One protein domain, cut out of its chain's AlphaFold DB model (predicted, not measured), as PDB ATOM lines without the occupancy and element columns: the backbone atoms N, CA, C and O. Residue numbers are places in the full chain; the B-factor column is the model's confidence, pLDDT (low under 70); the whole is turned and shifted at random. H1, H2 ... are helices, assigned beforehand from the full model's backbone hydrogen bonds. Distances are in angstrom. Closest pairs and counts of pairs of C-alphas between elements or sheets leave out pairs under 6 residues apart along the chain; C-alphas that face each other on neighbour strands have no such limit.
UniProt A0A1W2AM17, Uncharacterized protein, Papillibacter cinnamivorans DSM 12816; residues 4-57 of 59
ATOM      1  N   LYS A   4      15.502 -38.586 -29.116       95.38
ATOM      2  CA  LYS A   4      15.682 -38.713 -30.572       95.38
ATOM      3  C   LYS A   4      17.133 -38.549 -31.000       95.38
ATOM      4  O   LYS A   4      17.678 -39.387 -31.710       95.38
ATOM      5  N   GLU A   5      17.784 -37.486 -30.537       96.44
ATOM      6  CA  GLU A   5      19.180 -37.193 -30.861       96.44
ATOM      7  C   GLU A   5      20.125 -38.290 -30.364       96.44
ATOM      8  O   GLU A   5      21.128 -38.580 -31.014       96.44
ATOM      9  N   ARG A   6      19.818 -38.909 -29.217       95.44
ATOM     10  CA  ARG A   6      20.615 -40.010 -28.659       95.44
ATOM     11  C   ARG A   6      20.434 -41.295 -29.454       95.44
ATOM     12  O   ARG A   6      21.435 -41.908 -29.805       95.44
ATOM     13  N   ILE A   7      19.195 -41.667 -29.774       94.62
ATOM     14  CA  ILE A   7      18.892 -42.841 -30.605       94.62
ATOM     15  C   ILE A   7      19.544 -42.692 -31.982       94.62
ATOM     16  O   ILE A   7      20.240 -43.599 -32.435       94.62
ATOM     17  N   ARG A   8      19.437 -41.510 -32.597       96.00
ATOM     18  CA  ARG A   8      20.106 -41.204 -33.865       96.00
ATOM     19  C   ARG A   8      21.623 -41.327 -33.764       96.00
ATOM     20  O   ARG A   8      22.250 -41.885 -34.656       96.00
ATOM     21  N   ALA A   9      22.228 -40.817 -32.693       95.75
ATOM     22  CA  ALA A   9      23.674 -40.895 -32.503       95.75
ATOM     23  C   ALA A   9      24.182 -42.327 -32.250       95.75
ATOM     24  O   ALA A   9      25.294 -42.644 -32.662       95.75
ATOM     25  N   LEU A  10      23.393 -43.172 -31.578       93.25
ATOM     26  CA  LEU A  10      23.776 -44.547 -31.240       93.25
ATOM     27  C   LEU A  10      23.519 -45.531 -32.381       93.25
ATOM     28  O   LEU A  10      24.364 -46.373 -32.663       93.25
ATOM     29  N   LEU A  11      22.355 -45.425 -33.022       93.81
ATOM     30  CA  LEU A  11      21.865 -46.421 -33.975       93.81
ATOM     31  C   LEU A  11      21.760 -45.893 -35.410       93.81
ATOM     32  O   LEU A  11      21.563 -46.675 -36.335       93.81
ATOM     33  N   GLY A  12      21.872 -44.578 -35.620       95.81
ATOM     34  CA  GLY A  12      21.626 -43.964 -36.927       95.81
ATOM     35  C   GLY A  12      20.146 -43.921 -37.321       95.81
ATOM     36  O   GLY A  12      19.847 -43.728 -38.495       95.81
ATOM     37  N   ILE A  13      19.236 -44.102 -36.359       95.56
ATOM     38  CA  ILE A  13      17.788 -44.230 -36.580       95.56
ATOM     39  C   ILE A  13      17.066 -42.929 -36.228       95.56
ATOM     40  O   ILE A  13      17.412 -42.248 -35.261       95.56
ATOM     41  N   GLU A  14      16.027 -42.607 -36.992       96.19
ATOM     42  CA  GLU A  14      15.097 -41.519 -36.694       96.19
ATOM     43  C   GLU A  14      13.844 -42.041 -35.994       96.19
ATOM     44  O   GLU A  14      13.179 -42.943 -36.503       96.19
ATOM     45  N   VAL A  15      13.490 -41.424 -34.865       96.62
ATOM     46  CA  VAL A  15      12.270 -41.731 -34.102       96.62
ATOM     47  C   VAL A  15      11.345 -40.516 -33.996       96.62
ATOM     48  O   VAL A  15      11.791 -39.369 -33.879       96.62
ATOM     49  N   SER A  16      10.034 -40.752 -34.043       97.00
ATOM     50  CA  SER A  16       9.020 -39.690 -34.108       97.00
ATOM     51  C   SER A  16       8.585 -39.142 -32.738       97.00
ATOM     52  O   SER A  16       8.135 -37.992 -32.664       97.00
ATOM     53  N   THR A  17       8.825 -39.871 -31.643       96.88
ATOM     54  CA  THR A  17       8.558 -39.449 -30.251       96.88
ATOM     55  C   THR A  17       9.856 -39.229 -29.462       96.88
ATOM     56  O   THR A  17      10.912 -39.742 -29.819       96.88
ATOM     57  N   ASP A  18       9.800 -38.393 -28.424       96.69
ATOM     58  CA  ASP A  18      10.880 -38.240 -27.430       96.69
ATOM     59  C   ASP A  18      10.592 -39.052 -26.151       96.69
ATOM     60  O   ASP A  18      11.388 -39.036 -25.211       96.69
ATOM     61  N   ASN A  19       9.454 -39.751 -26.094       96.62
ATOM     62  CA  ASN A  19       9.090 -40.598 -24.971       96.62
ATOM     63  C   ASN A  19       9.774 -41.965 -25.102       96.62
ATOM     64  O   ASN A  19       9.383 -42.793 -25.917       96.62
ATOM     65  N   LEU A  20      10.801 -42.205 -24.286       94.56
ATOM     66  CA  LEU A  20      11.550 -43.462 -24.319       94.56
ATOM     67  C   LEU A  20      10.679 -44.683 -23.984       94.56
ATOM     68  O   LEU A  20      10.913 -45.741 -24.554       94.56
ATOM     69  N   LEU A  21       9.687 -44.540 -23.098       95.06
ATOM     70  CA  LEU A  21       8.818 -45.655 -22.710       95.06
ATOM     71  C   LEU A  21       7.925 -46.094 -23.877       95.06
ATOM     72  O   LEU A  21       7.805 -47.282 -24.135       95.06
ATOM     73  N   GLU A  22       7.374 -45.137 -24.629       96.62
ATOM     74  CA  GLU A  22       6.605 -45.423 -25.850       96.62
ATOM     75  C   GLU A  22       7.448 -46.181 -26.886       96.62
ATOM     76  O   GLU A  22       6.983 -47.160 -27.464       96.62
ATOM     77  N   ILE A  23       8.703 -45.760 -27.086       96.38
ATOM     78  CA  ILE A  23       9.629 -46.425 -28.016       96.38
ATOM     79  C   ILE A  23       9.982 -47.831 -27.521       96.38
ATOM     80  O   ILE A  23      10.124 -48.734 -28.335       96.38
ATOM     81  N   TRP A  24      10.133 -48.018 -26.207       94.88
ATOM     82  CA  TRP A  24      10.437 -49.317 -25.608       94.88
ATOM     83  C   TRP A  24       9.286 -50.309 -25.780       94.88
ATOM     84  O   TRP A  24       9.509 -51.461 -26.133       94.88
ATOM     85  N   GLU A  25       8.052 -49.863 -25.536       95.12
ATOM     86  CA  GLU A  25       6.870 -50.722 -25.603       95.12
ATOM     87  C   GLU A  25       6.463 -51.042 -27.047       95.12
ATOM     88  O   GLU A  25       6.118 -52.187 -27.330       95.12
ATOM     89  N   ASN A  26       6.506 -50.058 -27.957       95.88
ATOM     90  CA  ASN A  26       6.017 -50.201 -29.335       95.88
ATOM     91  C   ASN A  26       6.937 -49.498 -30.359       95.88
ATOM     92  O   ASN A  26       6.522 -48.527 -31.000       95.88
ATOM     93  N   PRO A  27       8.188 -49.955 -30.563       95.31
ATOM     94  CA  PRO A  27       9.164 -49.265 -31.419       95.31
ATOM     95  C   PRO A  27       8.688 -49.084 -32.869       95.31
ATOM     96  O   PRO A  27       8.980 -48.064 -33.494       95.31
ATOM     97  N   GLU A  28       7.905 -50.036 -33.381       96.88
ATOM     98  CA  GLU A  28       7.316 -50.043 -34.727       96.88
ATOM     99  C   GLU A  28       6.380 -48.862 -35.024       96.88
ATOM    100  O   GLU A  28       6.253 -48.464 -36.182       96.88
ATOM    101  N   GLU A  29       5.774 -48.249 -34.003       97.62
ATOM    102  CA  GLU A  29       4.925 -47.062 -34.174       97.62
ATOM    103  C   GLU A  29       5.744 -45.783 -34.417       97.62
ATOM    104  O   GLU A  29       5.229 -44.796 -34.955       97.62
ATOM    105  N   TYR A  30       7.020 -45.785 -34.021       97.38
ATOM    106  CA  TYR A  30       7.835 -44.572 -33.944       97.38
ATOM    107  C   TYR A  30       8.993 -44.524 -34.937       97.38
ATOM    108  O   TYR A  30       9.654 -43.485 -35.016       97.38
ATOM    109  N   VAL A  31       9.219 -45.582 -35.718       97.12
ATOM    110  CA  VAL A  31      10.265 -45.653 -36.751       97.12
ATOM    111  C   VAL A  31       9.693 -45.683 -38.168       97.12
ATOM    112  O   VAL A  31       8.497 -45.853 -38.387       97.12
ATOM    113  N   SER A  32      10.566 -45.494 -39.161       95.06
ATOM    114  CA  SER A  32      10.164 -45.449 -40.574       95.06
ATOM    115  C   SER A  32      10.198 -46.809 -41.270       95.06
ATOM    116  O   SER A  32       9.566 -46.969 -42.316       95.06
ATOM    117  N   THR A  33      10.956 -47.772 -40.741       97.25
ATOM    118  CA  THR A  33      11.147 -49.079 -41.374       97.25
ATOM    119  C   THR A  33      11.108 -50.209 -40.343       97.25
ATOM    120  O   THR A  33      11.489 -49.988 -39.193       97.25
ATOM    121  N   PRO A  34      10.704 -51.430 -40.741       96.62
ATOM    122  CA  PRO A  34      10.806 -52.599 -39.867       96.62
ATOM    123  C   PRO A  34      12.244 -52.869 -39.398       96.62
ATOM    124  O   PRO A  34      12.455 -53.188 -38.239       96.62
ATOM    125  N   GLU A  35      13.239 -52.646 -40.264       97.25
ATOM    126  CA  GLU A  35      14.659 -52.822 -39.921       97.25
ATOM    127  C   GLU A  35      15.101 -51.898 -38.771       97.25
ATOM    128  O   GLU A  35      15.912 -52.277 -37.929       97.25
ATOM    129  N   ASP A  36      14.568 -50.678 -38.718       97.56
ATOM    130  CA  ASP A  36      14.845 -49.748 -37.624       97.56
ATOM    131  C   ASP A  36      14.173 -50.183 -36.314       97.56
ATOM    132  O   ASP A  36      14.738 -49.981 -35.238       97.56
ATOM    133  N   ALA A  37      12.990 -50.803 -36.392       97.12
ATOM    134  CA  ALA A  37      12.317 -51.366 -35.223       97.12
ATOM    135  C   ALA A  37      13.118 -52.550 -34.666       97.12
ATOM    136  O   ALA A  37      13.355 -52.608 -33.460       97.12
ATOM    137  N   ASP A  38      13.614 -53.425 -35.546       96.56
ATOM    138  CA  ASP A  38      14.448 -54.570 -35.174       96.56
ATOM    139  C   ASP A  38      15.729 -54.117 -34.452       96.56
ATOM    140  O   ASP A  38      16.054 -54.621 -33.380       96.56
ATOM    141  N   LYS A  39      16.420 -53.088 -34.966       96.31
ATOM    142  CA  LYS A  39      17.622 -52.519 -34.319       96.31
ATOM    143  C   LYS A  39      17.347 -51.933 -32.932       96.31
ATOM    144  O   LYS A  39      18.216 -51.997 -32.061       96.31
ATOM    145  N   LEU A  40      16.181 -51.314 -32.730       96.00
ATOM    146  CA  LEU A  40      15.766 -50.847 -31.404       96.00
ATOM    147  C   LEU A  40      15.502 -52.032 -30.471       96.00
ATOM    148  O   LEU A  40      15.982 -52.014 -29.340       96.00
ATOM    149  N   GLY A  41      14.818 -53.068 -30.962       94.69
ATOM    150  CA  GLY A  41      14.585 -54.309 -30.224       94.69
ATOM    151  C   GLY A  41      15.886 -54.975 -29.769       94.69
ATOM    152  O   GLY A  41      16.026 -55.295 -28.589       94.69
ATOM    153  N   ASP A  42      16.871 -55.091 -30.662       94.69
ATOM    154  CA  ASP A  42      18.198 -55.625 -30.338       94.69
ATOM    155  C   ASP A  42      18.893 -54.806 -29.234       94.69
ATOM    156  O   ASP A  42      19.483 -55.373 -28.312       94.69
ATOM    157  N   LEU A  43      18.811 -53.469 -29.288       93.25
ATOM    158  CA  LEU A  43      19.378 -52.606 -28.246       93.25
ATOM    159  C   LEU A  43      18.690 -52.826 -26.891       93.25
ATOM    160  O   LEU A  43      19.372 -52.872 -25.868       93.25
ATOM    161  N   PHE A  44      17.363 -52.941 -26.866       92.69
ATOM    162  CA  PHE A  44      16.613 -53.145 -25.626       92.69
ATOM    163  C   PHE A  44      16.909 -54.505 -25.003       92.69
ATOM    164  O   PHE A  44      17.200 -54.559 -23.810       92.69
ATOM    165  N   LEU A  45      16.986 -55.563 -25.814       93.69
ATOM    166  CA  LEU A  45      17.410 -56.883 -25.352       93.69
ATOM    167  C   LEU A  45      18.818 -56.841 -24.738       93.69
ATOM    168  O   LEU A  45      19.041 -57.396 -23.666       93.69
ATOM    169  N   LEU A  46      19.769 -56.141 -25.370       93.69
ATOM    170  CA  LEU A  46      21.112 -55.968 -24.803       93.69
ATOM    171  C   LEU A  46      21.080 -55.256 -23.442       93.69
ATOM    172  O   LEU A  46      21.842 -55.619 -22.548       93.69
ATOM    173  N   VAL A  47      20.221 -54.249 -23.275       91.75
ATOM    174  CA  VAL A  47      20.053 -53.539 -21.998       91.75
ATOM    175  C   VAL A  47      19.449 -54.450 -20.930       91.75
ATOM    176  O   VAL A  47      19.944 -54.451 -19.806       91.75
ATOM    177  N   GLU A  48      18.436 -55.246 -21.271       92.06
ATOM    178  CA  GLU A  48      17.836 -56.227 -20.356       92.06
ATOM    179  C   GLU A  48      18.862 -57.272 -19.907       92.06
ATOM    180  O   GLU A  48      19.040 -57.483 -18.710       92.06
ATOM    181  N   MET A  49      19.629 -57.837 -20.843       92.62
ATOM    182  CA  MET A  49      20.697 -58.794 -20.534       92.62
ATOM    183  C   MET A  49      21.778 -58.189 -19.628       92.62
ATOM    184  O   MET A  49      22.292 -58.860 -18.737       92.62
ATOM    185  N   MET A  50      22.145 -56.920 -19.834       91.19
ATOM    186  CA  MET A  50      23.092 -56.234 -18.945       91.19
ATOM    187  C   MET A  50      22.517 -56.027 -17.543       91.19
ATOM    188  O   MET A  50      23.249 -56.186 -16.568       91.19
ATOM    189  N   ALA A  51      21.228 -55.699 -17.438       88.69
ATOM    190  CA  ALA A  51      20.563 -55.557 -16.149       88.69
ATOM    191  C   ALA A  51      20.540 -56.890 -15.388       88.69
ATOM    192  O   ALA A  51      20.809 -56.894 -14.193       88.69
ATOM    193  N   GLU A  52      20.291 -58.011 -16.074       84.19
ATOM    194  CA  GLU A  52      20.349 -59.362 -15.495       84.19
ATOM    195  C   GLU A  52      21.755 -59.718 -14.979       84.19
ATOM    196  O   GLU A  52      21.891 -60.239 -13.872       84.19
ATOM    197  N   LEU A  53      22.804 -59.371 -15.734       75.25
ATOM    198  CA  LEU A  53      24.199 -59.604 -15.335       75.25
ATOM    199  C   LEU A  53      24.616 -58.807 -14.090       75.25
ATOM    200  O   LEU A  53      25.424 -59.297 -13.302       75.25
ATOM    201  N   GLU A  54      24.090 -57.593 -13.892       67.94
ATOM    202  CA  GLU A  54      24.350 -56.830 -12.663       67.94
ATOM    203  C   GLU A  54      23.766 -57.533 -11.429       67.94
ATOM    204  O   GLU A  54      24.408 -57.535 -10.377       67.94
ATOM    205  N   VAL A  55      22.610 -58.198 -11.548       60.31
ATOM    206  CA  VAL A  55      21.969 -58.899 -10.418       60.31
ATOM    207  C   VAL A  55      22.705 -60.184 -10.018       60.31
ATOM    208  O   VAL A  55      22.645 -60.579  -8.858       60.31
ATOM    209  N   GLU A  56      23.418 -60.831 -10.945       57.28
ATOM    210  CA  GLU A  56      24.217 -62.038 -10.664       57.28
ATOM    211  C   GLU A  56      25.586 -61.738 -10.023       57.28
ATOM    212  O   GLU A  56      26.284 -62.657  -9.599       57.28
ATOM    213  N   SER A  57      25.993 -60.466  -9.937       57.84
ATOM    214  CA  SER A  57      27.337 -60.071  -9.483       57.84
ATOM    215  C   SER A  57      27.489 -59.825  -7.970       57.84
ATOM    216  O   SER A  57      28.579 -59.472  -7.520       57.84
TER     217      SER A  57
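This is residues 4 to 57 of the 59 residues of an uncharacterized protein of Papillibacter cinnamivorans DSM 12816 (UniProt A0A1W2AM17). A long helix, H3, has a small head at its beginning, where the short helices H1 and H2 sit crosswise near it and the links fill in between; residues 45 to 57 stick out as a free arm and make the length. The printed part has 54 residues with three named helices, H1, H2, H3 in chain order, no named strand: all helix. It is only just compact, close to loose, with a radius of gyration of the C-alphas of 11.9 A and spans of 38 by 19 by 18 A.

H1, residues 4 to 11, begins at C-alpha 4 (15.682, -38.713, -30.572) and is 10.5 A long. H2, residues 20 to 25, is 8.7 A long. H3, residues 34 to 55, is 32.1 A long and ends at C-alpha 55 (21.969, -58.899, -10.418).

H1 is close to but not clearly touching H3, about perpendicular at 83 degrees; their closest C-alphas, Leu 11 and Lys 39, are 7.4 A apart. H2 is likewise close to but not clearly touching H3, at 82 degrees, about perpendicular; the closest C-alphas, Trp 24 and Phe 44, are 7.3 A apart. H1 and H2 are apart. In H1, H2 and H3 every O i to N i+4 pair is within hydrogen-bond range.

The body without residues 45 to 57 spans 20 by 20 by 18 A. The printed part has no cut, and both links are short. Residues 54 to 57 are under pLDDT 70.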